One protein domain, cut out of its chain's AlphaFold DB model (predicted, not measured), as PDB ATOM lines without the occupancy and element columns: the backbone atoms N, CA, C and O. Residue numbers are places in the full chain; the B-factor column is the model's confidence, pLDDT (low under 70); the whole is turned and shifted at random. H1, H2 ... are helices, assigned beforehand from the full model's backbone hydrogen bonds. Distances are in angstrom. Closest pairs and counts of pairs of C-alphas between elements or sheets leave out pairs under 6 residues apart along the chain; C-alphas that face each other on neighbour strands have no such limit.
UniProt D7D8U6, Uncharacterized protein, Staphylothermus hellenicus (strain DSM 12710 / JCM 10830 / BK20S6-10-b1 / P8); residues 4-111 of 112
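What this domain is: This is residues 4 to 111 of the 112 residues of an uncharacterized protein of Staphylothermus hellenicus (strain DSM 12710 / JCM 10830 / BK20S6-10-b1 / P8) (UniProt D7D8U6). A small body of six helices, H1 to H6, has one long helical arm, H7, which sticks out with residues 89 to 111 and makes the length of the whole. In the body H1 and H5 run side by side, the short H4 packs on H3, and H2 packs on the ends of H1 and H5; H6 lies beside H2, and H7 runs on from it in nearly the same direction. The printed part has 108 residues with seven named helices, H1 to H7 in order, and no named strand; its class is all helix. It is loose, with a radius of gyration of the C-alphas of 18.0 A, and spans 61 by 37 by 21 A.

How they stand to each other: H1, residues 4 to 16, touches H5, residues 59 to 72, at a shallow tilt of 33 degrees, only just short of steep, the same way; their closest C-alphas, Ile 11 and Tyr 66, are 5.6 A apart. With residues 14 to 16 alone, H1 touches H2, residues 21 to 28, at a steep tilt of 51 degrees, opposite ways; the closest C-alphas, Ile 15 and Lys 24, are 5.3 A apart. H2 and H5 are the hubs, touching three helices each. They touch through residues 68 to 72 of H5, with the C-alphas of Arg 23 and Tyr 72 closest at 5.8 A. H3, residues 31 to 46, only just touches H5, with 3 pairs of C-alphas within 8 A, the closest being Val 33 and Leu 65 at 6.6 A. H3 also touches H4, residues 53 to 56, the closest C-alphas being Val 40 and Tyr 56 at 5.6 A. H6, residues 77 to 88, touches H2 at a tilt of 35.0 degrees, only just shallow, the same way, with the C-alphas of Gly 22 and Asp 77 closest at 4.6 A. H7, residues 90 to 108, touches no helix; it and H6 are near each other and meet only through their link. Every O i to N i+4 pair is within hydrogen-bond range in H1, H2, H5, H6 and H7, and 11 of 12 are in H3; H4 is too short for such a pair.

Where its parts are: H1 begins at C-alpha 4, (-8.030, -47.338, 19.708), and is 17.4 A long. H3 measures 22.8 A, H5 20.0 A and H6 16.3 A. H7, the longest helix with 19 residues, measures 27.3 A and ends at C-alpha 108, (5.361, -4.410, 50.750).

The domain as a whole: The C-alphas of Lys 6 and Phe 111 are farthest apart, at 61.5 A. Without residues 89 to 111 the body spans 38 by 26 by 20 A. The printed part has no cut and no long link. Mean pLDDT of the printed part is 89.3; residues 90 to 101 and 110 to 111 are under 70.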
ATOM      1  N   LEU A   4      -8.326 -48.769  19.659       95.12
ATOM      2  CA  LEU A   4      -8.030 -47.338  19.708       95.12
ATOM      3  C   LEU A   4      -8.951 -46.550  18.772       95.12
ATOM      4  O   LEU A   4      -9.513 -45.529  19.153       95.12
ATOM      5  N   GLU A   5      -9.167 -47.084  17.574       96.69
ATOM      6  CA  GLU A   5     -10.035 -46.479  16.568       96.69
ATOM      7  C   GLU A   5     -11.496 -46.459  17.019       96.69
ATOM      8  O   GLU A   5     -12.215 -45.483  16.815       96.69
ATOM      9  N   LYS A   6     -11.926 -47.508  17.732       97.50
ATOM     10  CA  LYS A   6     -13.239 -47.530  18.379       97.50
ATOM     11  C   LYS A   6     -13.387 -46.374  19.377       97.50
ATOM     12  O   LYS A   6     -14.408 -45.697  19.349       97.50
ATOM     13  N   LYS A   7     -12.370 -46.113  20.204       98.25
ATOM     14  CA  LYS A   7     -12.399 -45.017  21.188       98.25
ATOM     15  C   LYS A   7     -12.432 -43.641  20.535       98.25
ATOM     16  O   LYS A   7     -13.205 -42.804  20.982       98.25
ATOM     17  N   LYS A   8     -11.652 -43.411  19.471       98.19
ATOM     18  CA  LYS A   8     -11.709 -42.150  18.706       98.19
ATOM     19  C   LYS A   8     -13.121 -41.885  18.184       98.19
ATOM     20  O   LYS A   8     -13.680 -40.823  18.434       98.19
ATOM     21  N   ASN A   9     -13.722 -42.890  17.548       97.88
ATOM     22  CA  ASN A   9     -15.085 -42.788  17.029       97.88
ATOM     23  C   ASN A   9     -16.117 -42.576  18.140       97.88
ATOM     24  O   ASN A   9     -17.080 -41.838  17.959       97.88
ATOM     25  N   GLU A  10     -15.926 -43.196  19.305       98.12
ATOM     26  CA  GLU A  10     -16.798 -42.961  20.454       98.12
ATOM     27  C   GLU A  10     -16.626 -41.551  21.037       98.12
ATOM     28  O   GLU A  10     -17.634 -40.949  21.387       98.12
ATOM     29  N   ILE A  11     -15.413 -40.982  21.088       98.44
ATOM     30  CA  ILE A  11     -15.203 -39.576  21.487       98.44
ATOM     31  C   ILE A  11     -15.996 -38.645  20.564       98.44
ATOM     32  O   ILE A  11     -16.807 -37.860  21.053       98.44
ATOM     33  N   ILE A  12     -15.817 -38.790  19.245       97.88
ATOM     34  CA  ILE A  12     -16.516 -37.986  18.229       97.88
ATOM     35  C   ILE A  12     -18.030 -38.131  18.405       97.88
ATOM     36  O   ILE A  12     -18.745 -37.145  18.538       97.88
ATOM     37  N   LYS A  13     -18.534 -39.361  18.540       97.75
ATOM     38  CA  LYS A  13     -19.968 -39.606  18.724       97.75
ATOM     39  C   LYS A  13     -20.532 -38.977  20.005       97.75
ATOM     40  O   LYS A  13     -21.663 -38.493  20.018       97.75
ATOM     41  N   LEU A  14     -19.797 -39.069  21.112       97.19
ATOM     42  CA  LEU A  14     -20.265 -38.618  22.427       97.19
ATOM     43  C   LEU A  14     -20.201 -37.098  22.583       97.19
ATOM     44  O   LEU A  14     -21.001 -36.554  23.351       97.19
ATOM     45  N   ILE A  15     -19.261 -36.449  21.892       96.75
ATOM     46  CA  ILE A  15     -18.963 -35.022  22.027       96.75
ATOM     47  C   ILE A  15     -19.336 -34.264  20.753       96.75
ATOM     48  O   ILE A  15     -20.249 -33.442  20.794       96.75
ATOM     49  N   ASP A  16     -18.696 -34.561  19.623       95.06
ATOM     50  CA  ASP A  16     -18.840 -33.797  18.377       95.06
ATOM     51  C   ASP A  16     -20.194 -33.988  17.689       95.06
ATOM     52  O   ASP A  16     -20.819 -33.015  17.261       95.06
ATOM     53  N   ASP A  17     -20.700 -35.216  17.669       95.69
ATOM     54  CA  ASP A  17     -22.004 -35.538  17.075       95.69
ATOM     55  C   ASP A  17     -23.151 -35.458  18.093       95.69
ATOM     56  O   ASP A  17     -24.309 -35.769  17.789       95.69
ATOM     57  N   SER A  18     -22.853 -35.062  19.334       92.56
ATOM     58  CA  SER A  18     -23.868 -34.894  20.365       92.56
ATOM     59  C   SER A  18     -24.883 -33.825  19.965       92.56
ATOM     60  O   SER A  18     -24.522 -32.709  19.604       92.56
ATOM     61  N   ARG A  19     -26.174 -34.136  20.142       91.12
ATOM     62  CA  ARG A  19     -27.272 -33.154  20.044       91.12
ATOM     63  C   ARG A  19     -27.341 -32.197  21.239       91.12
ATOM     64  O   ARG A  19     -28.116 -31.252  21.212       91.12
ATOM     65  N   GLN A  20     -26.602 -32.498  22.304       90.19
ATOM     66  CA  GLN A  20     -26.479 -31.675  23.505       90.19
ATOM     67  C   GLN A  20     -25.185 -30.869  23.407       90.19
ATOM     68  O   GLN A  20     -24.103 -31.417  23.656       90.19
ATOM     69  N   ASP A  21     -25.299 -29.595  23.027       88.31
ATOM     70  CA  ASP A  21     -24.158 -28.687  22.842       88.31
ATOM     71  C   ASP A  21     -23.378 -28.462  24.142       88.31
ATOM     72  O   ASP A  21     -22.157 -28.274  24.113       88.31
ATOM     73  N   GLY A  22     -24.045 -28.574  25.299       90.44
ATOM     74  CA  GLY A  22     -23.400 -28.486  26.605       90.44
ATOM     75  C   GLY A  22     -22.238 -29.471  26.743       90.44
ATOM     76  O   GLY A  22     -21.198 -29.134  27.303       90.44
ATOM     77  N   ARG A  23     -22.333 -30.665  26.150       92.88
ATOM     78  CA  ARG A  23     -21.261 -31.669  26.237       92.88
ATOM     79  C   ARG A  23     -19.972 -31.214  25.567       92.88
ATOM     80  O   ARG A  23     -18.907 -31.411  26.146       92.88
ATOM     81  N   LYS A  24     -20.066 -30.564  24.402       94.00
ATOM     82  CA  LYS A  24     -18.914 -29.951  23.721       94.00
ATOM     83  C   LYS A  24     -18.293 -28.885  24.604       94.00
ATOM     84  O   LYS A  24     -17.096 -28.916  24.867       94.00
ATOM     85  N   ILE A  25     -19.130 -27.989  25.119       91.81
ATOM     86  CA  ILE A  25     -18.709 -26.879  25.972       91.81
ATOM     87  C   ILE A  25     -17.987 -27.397  27.229       91.81
ATOM     88  O   ILE A  25     -16.897 -26.932  27.567       91.81
ATOM     89  N   ALA A  26     -18.545 -28.393  27.916       93.25
ATOM     90  CA  ALA A  26     -17.957 -28.961  29.127       93.25
ATOM     91  C   ALA A  26     -16.678 -29.767  28.855       93.25
ATOM     92  O   ALA A  26     -15.748 -29.717  29.664       93.25
ATOM     93  N   PHE A  27     -16.622 -30.495  27.736       96.62
ATOM     94  CA  PHE A  27     -15.458 -31.283  27.339       96.62
ATOM     95  C   PHE A  27     -14.286 -30.382  26.946       96.62
ATOM     96  O   PHE A  27     -13.222 -30.470  27.550       96.62
ATOM     97  N   TYR A  28     -14.492 -29.461  26.001       95.25
ATOM     98  CA  TYR A  28     -13.428 -28.588  25.492       95.25
ATOM     99  C   TYR A  28     -12.998 -27.490  26.468       95.25
ATOM    100  O   TYR A  28     -11.948 -26.891  26.276       95.25
ATOM    101  N   SER A  29     -13.768 -27.239  27.531       93.62
ATOM    102  CA  SER A  29     -13.337 -26.363  28.629       93.62
ATOM    103  C   SER A  29     -12.572 -27.089  29.734       93.62
ATOM    104  O   SER A  29     -12.143 -26.443  30.686       93.62
ATOM    105  N   ASP A  30     -12.441 -28.419  29.686       95.06
ATOM    106  CA  ASP A  30     -11.672 -29.155  30.688       95.06
ATOM    107  C   ASP A  30     -10.164 -28.880  30.509       95.06
ATOM    108  O   ASP A  30      -9.641 -29.128  29.422       95.06
ATOM    109  N   PRO A  31      -9.445 -28.409  31.549       94.00
ATOM    110  CA  PRO A  31      -8.028 -28.063  31.428       94.00
ATOM    111  C   PRO A  31      -7.149 -29.209  30.919       94.00
ATOM    112  O   PRO A  31      -6.205 -28.972  30.171       94.00
ATOM    113  N   LEU A  32      -7.469 -30.454  31.284       96.25
ATOM    114  CA  LEU A  32      -6.705 -31.614  30.838       96.25
ATOM    115  C   LEU A  32      -6.997 -31.952  29.371       96.25
ATOM    116  O   LEU A  32      -6.101 -32.387  28.651       96.25
ATOM    117  N   VAL A  33      -8.237 -31.742  28.915       97.69
ATOM    118  CA  VAL A  33      -8.579 -31.872  27.490       97.69
ATOM    119  C   VAL A  33      -7.816 -30.831  26.681       97.69
ATOM    120  O   VAL A  33      -7.214 -31.199  25.678       97.69
ATOM    121  N   ILE A  34      -7.796 -29.574  27.135       96.75
ATOM    122  CA  ILE A  34      -7.055 -28.486  26.484       96.75
ATOM    123  C   ILE A  34      -5.570 -28.851  26.372       96.75
ATOM    124  O   ILE A  34      -5.045 -28.902  25.266       96.75
ATOM    125  N   GLU A  35      -4.920 -29.227  27.480       97.31
ATOM    126  CA  GLU A  35      -3.490 -29.568  27.481       97.31
ATOM    127  C   GLU A  35      -3.148 -30.717  26.513       97.31
ATOM    128  O   GLU A  35      -2.107 -30.710  25.848       97.31
ATOM    129  N   ILE A  36      -4.009 -31.737  26.439       98.50
ATOM    130  CA  ILE A  36      -3.819 -32.854  25.511       98.50
ATOM    131  C   ILE A  36      -4.021 -32.383  24.071       98.50
ATOM    132  O   ILE A  36      -3.197 -32.703  23.212       98.50
ATOM    133  N   LEU A  37      -5.106 -31.655  23.801       97.81
ATOM    134  CA  LEU A  37      -5.449 -31.231  22.452       97.81
ATOM    135  C   LEU A  37      -4.438 -30.240  21.887       97.81
ATOM    136  O   LEU A  37      -4.116 -30.381  20.715       97.81
ATOM    137  N   ASP A  38      -3.874 -29.336  22.685       98.00
ATOM    138  CA  ASP A  38      -2.826 -28.412  22.232       98.00
ATOM    139  C   ASP A  38      -1.642 -29.182  21.629       98.00
ATOM    140  O   ASP A  38      -1.261 -28.966  20.477       98.00
ATOM    141  N   LYS A  39      -1.131 -30.189  22.350       97.94
ATOM    142  CA  LYS A  39      -0.034 -31.050  21.868       97.94
ATOM    143  C   LYS A  39      -0.428 -31.832  20.615       97.94
ATOM    144  O   LYS A  39       0.377 -32.004  19.700       97.94
ATOM    145  N   VAL A  40      -1.661 -32.333  20.576       98.38
ATOM    146  CA  VAL A  40      -2.185 -33.110  19.447       98.38
ATOM    147  C   VAL A  40      -2.333 -32.239  18.196       98.38
ATOM    148  O   VAL A  40      -1.924 -32.659  17.112       98.38
ATOM    149  N   TYR A  41      -2.861 -31.023  18.338       98.12
ATOM    150  CA  TYR A  41      -2.993 -30.061  17.248       98.12
ATOM    151  C   TYR A  41      -1.625 -29.624  16.736       98.12
ATOM    152  O   TYR A  41      -1.413 -29.666  15.527       98.12
ATOM    153  N   GLU A  42      -0.666 -29.319  17.612       98.19
ATOM    154  CA  GLU A  42       0.706 -29.009  17.192       98.19
ATOM    155  C   GLU A  42       1.318 -30.123  16.329       98.19
ATOM    156  O   GLU A  42       1.970 -29.852  15.317       98.19
ATOM    157  N   LEU A  43       1.128 -31.388  16.717       98.25
ATOM    158  CA  LEU A  43       1.616 -32.531  15.946       98.25
ATOM    159  C   LEU A  43       0.885 -32.665  14.610       98.25
ATOM    160  O   LEU A  43       1.533 -32.863  13.582       98.25
ATOM    161  N   TRP A  44      -0.438 -32.532  14.601       98.44
ATOM    162  CA  TRP A  44      -1.240 -32.577  13.380       98.44
ATOM    163  C   TRP A  44      -0.817 -31.482  12.392       98.44
ATOM    164  O   TRP A  44      -0.604 -31.759  11.211       98.44
ATOM    165  N   GLU A  45      -0.592 -30.258  12.874       98.12
ATOM    166  CA  GLU A  45      -0.123 -29.130  12.067       98.12
ATOM    167  C   GLU A  45       1.282 -29.351  11.507       98.12
ATOM    168  O   GLU A  45       1.487 -29.197  10.300       98.12
ATOM    169  N   LYS A  46       2.230 -29.814  12.335       98.25
ATOM    170  CA  LYS A  46       3.586 -30.188  11.890       98.25
ATOM    171  C   LYS A  46       3.582 -31.288  10.825       98.25
ATOM    172  O   LYS A  46       4.533 -31.405  10.058       98.25
ATOM    173  N   ASN A  47       2.514 -32.080  10.757       98.12
ATOM    174  CA  ASN A  47       2.321 -33.143   9.775       98.12
ATOM    175  C   ASN A  47       1.341 -32.754   8.651       98.12
ATOM    176  O   ASN A  47       0.683 -33.620   8.069       98.12
ATOM    177  N   ASN A  48       1.262 -31.460   8.319       98.00
ATOM    178  CA  ASN A  48       0.448 -30.912   7.227       98.00
ATOM    179  C   ASN A  48      -1.049 -31.231   7.343       98.00
ATOM    180  O   ASN A  48      -1.742 -31.339   6.330       98.00
ATOM    181  N   ARG A  49      -1.549 -31.400   8.570       96.50
ATOM    182  CA  ARG A  49      -2.967 -31.642   8.864       96.50
ATOM    183  C   ARG A  49      -3.553 -32.867   8.146       96.50
ATOM    184  O   ARG A  49      -4.734 -32.894   7.804       96.50
ATOM    185  N   LYS A  50      -2.739 -33.894   7.889       97.88
ATOM    186  CA  LYS A  50      -3.203 -35.152   7.286       97.88
ATOM    187  C   LYS A  50      -4.060 -35.934   8.291       97.88
ATOM    188  O   LYS A  50      -3.682 -36.034   9.445       97.88
ATOM    189  N   GLY A  51      -5.174 -36.531   7.865       96.44
ATOM    190  CA  GLY A  51      -6.060 -37.278   8.775       96.44
ATOM    191  C   GLY A  51      -6.792 -36.366   9.765       96.44
ATOM    192  O   GLY A  51      -7.012 -35.191   9.468       96.44
ATOM    193  N   ILE A  52      -7.169 -36.895  10.930       96.19
ATOM    194  CA  ILE A  52      -7.826 -36.117  11.995       96.19
ATOM    195  C   ILE A  52      -6.867 -35.868  13.168       96.19
ATOM    196  O   ILE A  52      -5.955 -36.669  13.375       96.19
ATOM    197  N   PRO A  53      -7.077 -34.825  13.996       97.12
ATOM    198  CA  PRO A  53      -6.205 -34.556  15.141       97.12
ATOM    199  C   PRO A  53      -5.992 -35.782  16.041       97.12
ATOM    200  O   PRO A  53      -4.861 -36.106  16.382       97.12
ATOM    201  N   LEU A  54      -7.047 -36.549  16.342       97.62
ATOM    202  CA  LEU A  54      -6.954 -37.745  17.191       97.62
ATOM    203  C   LEU A  54      -6.016 -38.844  16.648       97.62
ATOM    204  O   LEU A  54      -5.629 -39.725  17.412       97.62
ATOM    205  N   ASP A  55      -5.619 -38.808  15.374       97.56
ATOM    206  CA  ASP A  55      -4.611 -39.724  14.820       97.56
ATOM    207  C   ASP A  55      -3.198 -39.455  15.351       97.56
ATOM    208  O   ASP A  55      -2.347 -40.343  15.304       97.56
ATOM    209  N   TYR A  56      -2.965 -38.262  15.897       98.19
ATOM    210  CA  TYR A  56      -1.682 -37.808  16.436       98.19
ATOM    211  C   TYR A  56      -1.602 -37.919  17.960       98.19
ATOM    212  O   TYR A  56      -0.560 -37.633  18.547       98.19
ATOM    213  N   ALA A  57      -2.687 -38.346  18.609       97.94
ATOM    214  CA  ALA A  57      -2.712 -38.604  20.039       97.94
ATOM    215  C   ALA A  57      -2.094 -39.971  20.370       97.94
ATOM    216  O   ALA A  57      -2.337 -40.970  19.684       97.94
ATOM    217  N   SER A  58      -1.339 -40.040  21.467       98.19
ATOM    218  CA  SER A  58      -0.843 -41.311  21.997       98.19
ATOM    219  C   SER A  58      -2.001 -42.206  22.480       98.19
ATOM    220  O   SER A  58      -3.087 -41.704  22.805       98.19
ATOM    221  N   PRO A  59      -1.799 -43.532  22.597       98.12
ATOM    222  CA  PRO A  59      -2.807 -44.430  23.161       98.12
ATOM    223  C   PRO A  59      -3.303 -44.002  24.552       98.12
ATOM    224  O   PRO A  59      -4.495 -44.096  24.852       98.12
ATOM    225  N   GLU A  60      -2.407 -43.492  25.394       98.25
ATOM    226  CA  GLU A  60      -2.701 -42.981  26.734       98.25
ATOM    227  C   GLU A  60      -3.562 -41.719  26.665       98.25
ATOM    228  O   GLU A  60      -4.567 -41.626  27.369       98.25
ATOM    229  N   GLN A  61      -3.223 -40.781  25.776       98.50
ATOM    230  CA  GLN A  61      -4.009 -39.565  25.560       98.50
ATOM    231  C   GLN A  61      -5.421 -39.897  25.071       98.50
ATOM    232  O   GLN A  61      -6.392 -39.378  25.621       98.50
ATOM    233  N   ILE A  62      -5.568 -40.823  24.117       98.62
ATOM    234  CA  ILE A  62      -6.889 -41.296  23.674       98.62
ATOM    235  C   ILE A  62      -7.672 -41.925  24.828       98.62
ATOM    236  O   ILE A  62      -8.872 -41.692  24.946       98.62
ATOM    237  N   ASN A  63      -7.024 -42.695  25.707       98.38
ATOM    238  CA  ASN A  63      -7.694 -43.262  26.877       98.38
ATOM    239  C   ASN A  63      -8.211 -42.179  27.829       98.38
ATOM    240  O   ASN A  63      -9.341 -42.282  28.310       98.38
ATOM    241  N   VAL A  64      -7.411 -41.143  28.088       98.56
ATOM    242  CA  VAL A  64      -7.815 -40.012  28.933       98.56
ATOM    243  C   VAL A  64      -8.985 -39.260  28.302       98.56
ATOM    244  O   VAL A  64     -10.019 -39.096  28.951       98.56
ATOM    245  N   LEU A  65      -8.867 -38.878  27.027       98.56
ATOM    246  CA  LEU A  65      -9.924 -38.181  26.291       98.56
ATOM    247  C   LEU A  65     -11.217 -39.002  26.256       98.56
ATOM    248  O   LEU A  65     -12.291 -38.468  26.508       98.56
ATOM    249  N   TYR A  66     -11.127 -40.313  26.027       98.62
ATOM    250  CA  TYR A  66     -12.281 -41.209  26.017       98.62
ATOM    251  C   TYR A  66     -12.981 -41.281  27.380       98.62
ATOM    252  O   TYR A  66     -14.205 -41.171  27.461       98.62
ATOM    253  N   ASN A  67     -12.223 -41.407  28.469       98.50
ATOM    254  CA  ASN A  67     -12.799 -41.438  29.815       98.50
ATOM    255  C   ASN A  67     -13.474 -40.107  30.181       98.50
ATOM    256  O   ASN A  67     -14.540 -40.103  30.804       98.50
ATOM    257  N   LEU A  68     -12.893 -38.979  29.764       98.12
ATOM    258  CA  LEU A  68     -13.507 -37.663  29.931       98.12
ATOM    259  C   LEU A  68     -14.763 -37.523  29.063       98.12
ATOM    260  O   LEU A  68     -15.782 -37.046  29.557       98.12
ATOM    261  N   ALA A  69     -14.749 -38.018  27.825       98.12
ATOM    262  CA  ALA A  69     -15.919 -38.018  26.953       98.12
ATOM    263  C   ALA A  69     -17.074 -38.828  27.564       98.12
ATOM    264  O   ALA A  69     -18.203 -38.346  27.628       98.12
ATOM    265  N   LEU A  70     -16.792 -40.015  28.115       98.06
ATOM    266  CA  LEU A  70     -17.776 -40.809  28.856       98.06
ATOM    267  C   LEU A  70     -18.336 -40.055  30.062       98.06
ATOM    268  O   LEU A  70     -19.550 -40.070  30.278       98.06
ATOM    269  N   LYS A  71     -17.478 -39.386  30.838       96.19
ATOM    270  CA  LYS A  71     -17.903 -38.575  31.983       96.19
ATOM    271  C   LYS A  71     -18.852 -37.460  31.539       96.19
ATOM    272  O   LYS A  71     -19.957 -37.376  32.066       96.19
ATOM    273  N   TYR A  72     -18.457 -36.650  30.558       95.50
ATOM    274  CA  TYR A  72     -19.260 -35.515  30.089       95.50
ATOM    275  C   TYR A  72     -20.511 -35.937  29.318       95.50
ATOM    276  O   TYR A  72     -21.508 -35.226  29.353       95.50
ATOM    277  N   SER A  73     -20.533 -37.133  28.725       94.38
ATOM    278  CA  SER A  73     -21.736 -37.674  28.075       94.38
ATOM    279  C   SER A  73     -22.919 -37.917  29.015       94.38
ATOM    280  O   SER A  73     -24.048 -38.082  28.559       94.38
ATOM    281  N   ARG A  74     -22.660 -37.956  30.326       93.38
ATOM    282  CA  ARG A  74     -23.661 -38.190  31.374       93.38
ATOM    283  C   ARG A  74     -24.120 -36.901  32.052       93.38
ATOM    284  O   ARG A  74     -24.990 -36.963  32.909       93.38
ATOM    285  N   VAL A  75     -23.515 -35.772  31.696       89.31
ATOM    286  CA  VAL A  75     -23.800 -34.461  32.279       89.31
ATOM    287  C   VAL A  75     -24.971 -33.830  31.525       89.31
ATOM    288  O   VAL A  75     -25.039 -33.920  30.297       89.31
ATOM    289  N   SER A  76     -25.905 -33.221  32.253       90.50
ATOM    290  CA  SER A  76     -27.000 -32.443  31.661       90.50
ATOM    291  C   SER A  76     -26.500 -31.109  31.093       90.50
ATOM    292  O   SER A  76     -25.447 -30.610  31.489       90.50
ATOM    293  N   ASP A  77     -27.255 -30.481  30.189       87.06
ATOM    294  CA  ASP A  77     -26.842 -29.195  29.607       87.06
ATOM    295  C   ASP A  77     -26.656 -28.096  30.667       87.06
ATOM    296  O   ASP A  77     -25.707 -27.317  30.588       87.06
ATOM    297  N   SER A  78     -27.503 -28.051  31.700       89.38
ATOM    298  CA  SER A  78     -27.375 -27.075  32.791       89.38
ATOM    299  C   SER A  78     -26.097 -27.283  33.607       89.38
ATOM    300  O   SER A  78     -25.386 -26.323  33.908       89.38
ATOM    301  N   GLU A  79     -25.764 -28.533  33.932       91.31
ATOM    302  CA  GLU A  79     -24.517 -28.873  34.622       91.31
ATOM    303  C   GLU A  79     -23.291 -28.580  33.751       91.31
ATOM    304  O   GLU A  79     -22.279 -28.089  34.252       91.31
ATOM    305  N   ALA A  80     -23.375 -28.837  32.446       90.62
ATOM    306  CA  ALA A  80     -22.311 -28.528  31.503       90.62
ATOM    307  C   ALA A  80     -22.011 -27.023  31.446       90.62
ATOM    308  O   ALA A  80     -20.848 -26.618  31.540       90.62
ATOM    309  N   TRP A  81     -23.053 -26.192  31.374       88.00
ATOM    310  CA  TRP A  81     -22.924 -24.738  31.455       88.00
ATOM    311  C   TRP A  81     -22.350 -24.280  32.797       88.00
ATOM    312  O   TRP A  81     -21.454 -23.435  32.822       88.00
ATOM    313  N   ALA A  82     -22.801 -24.862  33.910       89.88
ATOM    314  CA  ALA A  82     -22.267 -24.541  35.231       89.88
ATOM    315  C   ALA A  82     -20.767 -24.872  35.345       89.88
ATOM    316  O   ALA A  82     -19.994 -24.083  35.894       89.88
ATOM    317  N   LEU A  83     -20.338 -26.014  34.799       89.38
ATOM    318  CA  LEU A  83     -18.927 -26.404  34.750       89.38
ATOM    319  C   LEU A  83     -18.099 -25.433  33.909       89.38
ATOM    320  O   LEU A  83     -17.021 -25.032  34.343       89.38
ATOM    321  N   TYR A  84     -18.608 -25.040  32.743       88.25
ATOM    322  CA  TYR A  84     -17.958 -24.059  31.885       88.25
ATOM    323  C   TYR A  84     -17.783 -22.716  32.588       88.25
ATOM    324  O   TYR A  84     -16.649 -22.272  32.751       88.25
ATOM    325  N   LEU A  85     -18.867 -22.120  33.095       88.19
ATOM    326  CA  LEU A  85     -18.824 -20.822  33.781       88.19
ATOM    327  C   LEU A  85     -17.885 -20.851  34.989       88.19
ATOM    328  O   LEU A  85     -17.106 -19.923  35.210       88.19
ATOM    329  N   ARG A  86     -17.898 -21.947  35.755       86.94
ATOM    330  CA  ARG A  86     -16.973 -22.137  36.876       86.94
ATOM    331  C   ARG A  86     -15.509 -22.086  36.440       86.94
ATOM    332  O   ARG A  86     -14.686 -21.579  37.196       86.94
ATOM    333  N   ARG A  87     -15.177 -22.634  35.274       84.69
ATOM    334  CA  ARG A  87     -13.799 -22.682  34.771       84.69
ATOM    335  C   ARG A  87     -13.378 -21.378  34.115       84.69
ATOM    336  O   ARG A  87     -12.287 -20.902  34.398       84.69
ATOM    337  N   THR A  88     -14.229 -20.807  33.270       79.94
ATOM    338  CA  THR A  88     -13.854 -19.679  32.407       79.94
ATOM    339  C   THR A  88     -14.119 -18.315  33.020       79.94
ATOM    340  O   THR A  88     -13.413 -17.376  32.681       79.94
ATOM    341  N   VAL A  89     -15.108 -18.194  33.911       77.06
ATOM    342  CA  VAL A  89     -15.494 -16.909  34.521       77.06
ATOM    343  C   VAL A  89     -14.980 -16.829  35.955       77.06
ATOM    344  O   VAL A  89     -14.268 -15.900  36.322       77.06
ATOM    345  N   TYR A  90     -15.271 -17.845  36.769       67.69
ATOM    346  CA  TYR A  90     -14.881 -17.834  38.184       67.69
ATOM    347  C   TYR A  90     -13.454 -18.346  38.437       67.69
ATOM    348  O   TYR A  90     -12.844 -18.010  39.454       67.69
ATOM    349  N   GLY A  91     -12.905 -19.166  37.536       62.38
ATOM    350  CA  GLY A  91     -11.516 -19.633  37.612       62.38
ATOM    351  C   GLY A  91     -10.522 -18.488  37.430       62.38
ATOM    352  O   GLY A  91      -9.611 -18.320  38.239       62.38
ATOM    353  N   THR A  92     -10.779 -17.635  36.438       59.00
ATOM    354  CA  THR A  92      -9.981 -16.442  36.138       59.00
ATOM    355  C   THR A  92     -10.019 -15.409  37.261       59.00
ATOM    356  O   THR A  92      -9.002 -14.789  37.555       59.00
ATOM    357  N   GLU A  93     -11.155 -15.237  37.946       58.16
ATOM    358  CA  GLU A  93     -11.250 -14.324  39.096       58.16
ATOM    359  C   GLU A  93     -10.330 -14.755  40.246       58.16
ATOM    360  O   GLU A  93      -9.601 -13.929  40.796       58.16
ATOM    361  N   LYS A  94     -10.293 -16.053  40.566       59.00
ATOM    362  CA  LYS A  94      -9.441 -16.575  41.646       59.00
ATOM    363  C   LYS A  94      -7.953 -16.508  41.323       59.00
ATOM    364  O   LYS A  94      -7.158 -16.204  42.214       59.00
ATOM    365  N   GLU A  95      -7.561 -16.789  40.082       60.25
ATOM    366  CA  GLU A  95      -6.162 -16.665  39.661       60.25
ATOM    367  C   GLU A  95      -5.701 -15.205  39.715       60.25
ATOM    368  O   GLU A  95      -4.708 -14.915  40.389       60.25
ATOM    369  N   ASN A  96      -6.488 -14.279  39.159       59.38
ATOM    370  CA  ASN A  96      -6.209 -12.841  39.187       59.38
ATOM    371  C   ASN A  96      -6.144 -12.276  40.616       59.38
ATOM    372  O   ASN A  96      -5.261 -11.478  40.942       59.38
ATOM    373  N   GLU A  97      -7.040 -12.705  41.509       61.78
ATOM    374  CA  GLU A  97      -7.026 -12.291  42.916       61.78
ATOM    375  C   GLU A  97      -5.778 -12.820  43.646       61.78
ATOM    376  O   GLU A  97      -5.138 -12.103  44.427       61.78
ATOM    377  N   SER A  98      -5.370 -14.057  43.344       64.69
ATOM    378  CA  SER A  98      -4.169 -14.671  43.912       64.69
ATOM    379  C   SER A  98      -2.871 -14.004  43.432       64.69
ATOM    380  O   SER A  98      -1.959 -13.784  44.240       64.69
ATOM    381  N   GLU A  99      -2.784 -13.624  42.156       66.69
ATOM    382  CA  GLU A  99      -1.651 -12.882  41.594       66.69
ATOM    383  C   GLU A  99      -1.574 -11.462  42.146       66.69
ATOM    384  O   GLU A  99      -0.498 -11.016  42.556       66.69
ATOM    385  N   ASN A 100      -2.712 -10.772  42.253       68.06
ATOM    386  CA  ASN A 100      -2.777  -9.429  42.820       68.06
ATOM    387  C   ASN A 100      -2.335  -9.431  44.295       68.06
ATOM    388  O   ASN A 100      -1.495  -8.626  44.705       68.06
ATOM    389  N   LYS A 101      -2.784 -10.413  45.089       68.88
ATOM    390  CA  LYS A 101      -2.328 -10.585  46.479       68.88
ATOM    391  C   LYS A 101      -0.817 -10.833  46.569       68.88
ATOM    392  O   LYS A 101      -0.150 -10.208  47.395       68.88
ATOM    393  N   LYS A 102      -0.249 -11.691  45.708       72.94
ATOM    394  CA  LYS A 102       1.207 -11.932  45.638       72.94
ATOM    395  C   LYS A 102       1.982 -10.676  45.223       72.94
ATOM    396  O   LYS A 102       3.031 -10.400  45.801       72.94
ATOM    397  N   SER A 103       1.472  -9.906  44.263       73.44
ATOM    398  CA  SER A 103       2.074  -8.649  43.801       73.44
ATOM    399  C   SER A 103       2.118  -7.596  44.913       73.44
ATOM    400  O   SER A 103       3.175  -7.028  45.191       73.44
ATOM    401  N   ARG A 104       1.009  -7.412  45.644       74.06
ATOM    402  CA  ARG A 104       0.938  -6.492  46.793       74.06
ATOM    403  C   ARG A 104       1.898  -6.894  47.912       74.06
ATOM    404  O   ARG A 104       2.595  -6.035  48.443       74.06
ATOM    405  N   LEU A 105       1.999  -8.189  48.220       75.00
ATOM    406  CA  LEU A 105       2.964  -8.698  49.201       75.00
ATOM    407  C   LEU A 105       4.414  -8.442  48.769       75.00
ATOM    408  O   LEU A 105       5.205  -7.955  49.571       75.00
ATOM    409  N   ARG A 106       4.757  -8.692  47.495       76.06
ATOM    410  CA  ARG A 106       6.083  -8.364  46.938       76.06
ATOM    411  C   ARG A 106       6.383  -6.871  47.006       76.06
ATOM    412  O   ARG A 106       7.524  -6.506  47.260       76.06
ATOM    413  N   SER A 107       5.384  -6.022  46.773       72.69
ATOM    414  CA  SER A 107       5.540  -4.573  46.894       72.69
ATOM    415  C   SER A 107       5.851  -4.172  48.332       72.69
ATOM    416  O   SER A 107       6.769  -3.396  48.535       72.69
ATOM    417  N   ILE A 108       5.138  -4.715  49.325       73.38
ATOM    418  CA  ILE A 108       5.361  -4.410  50.750       73.38
ATOM    419  C   ILE A 108       6.753  -4.867  51.204       73.38
ATOM    420  O   ILE A 108       7.466  -4.113  51.855       73.38
ATOM    421  N   LEU A 109       7.174  -6.064  50.789       70.81
ATOM    422  CA  LEU A 109       8.498  -6.628  51.083       70.81
ATOM    423  C   LEU A 109       9.674  -5.835  50.484       70.81
ATOM    424  O   LEU A 109      10.806  -6.086  50.863       70.81
ATOM    425  N   ARG A 110       9.442  -4.905  49.545       69.56
ATOM    426  CA  ARG A 110      10.494  -4.011  49.019       69.56
ATOM    427  C   ARG A 110      10.741  -2.776  49.891       69.56
ATOM    428  O   ARG A 110      11.688  -2.047  49.620       69.56
ATOM    429  N   PHE A 111       9.881  -2.518  50.876       65.88
ATOM    430  CA  PHE A 111       9.941  -1.335  51.742       65.88
ATOM    431  C   PHE A 111      10.318  -1.665  53.196       65.88
ATOM    432  O   PHE A 111      10.211  -0.794  54.057       65.88
TER     433      PHE A 111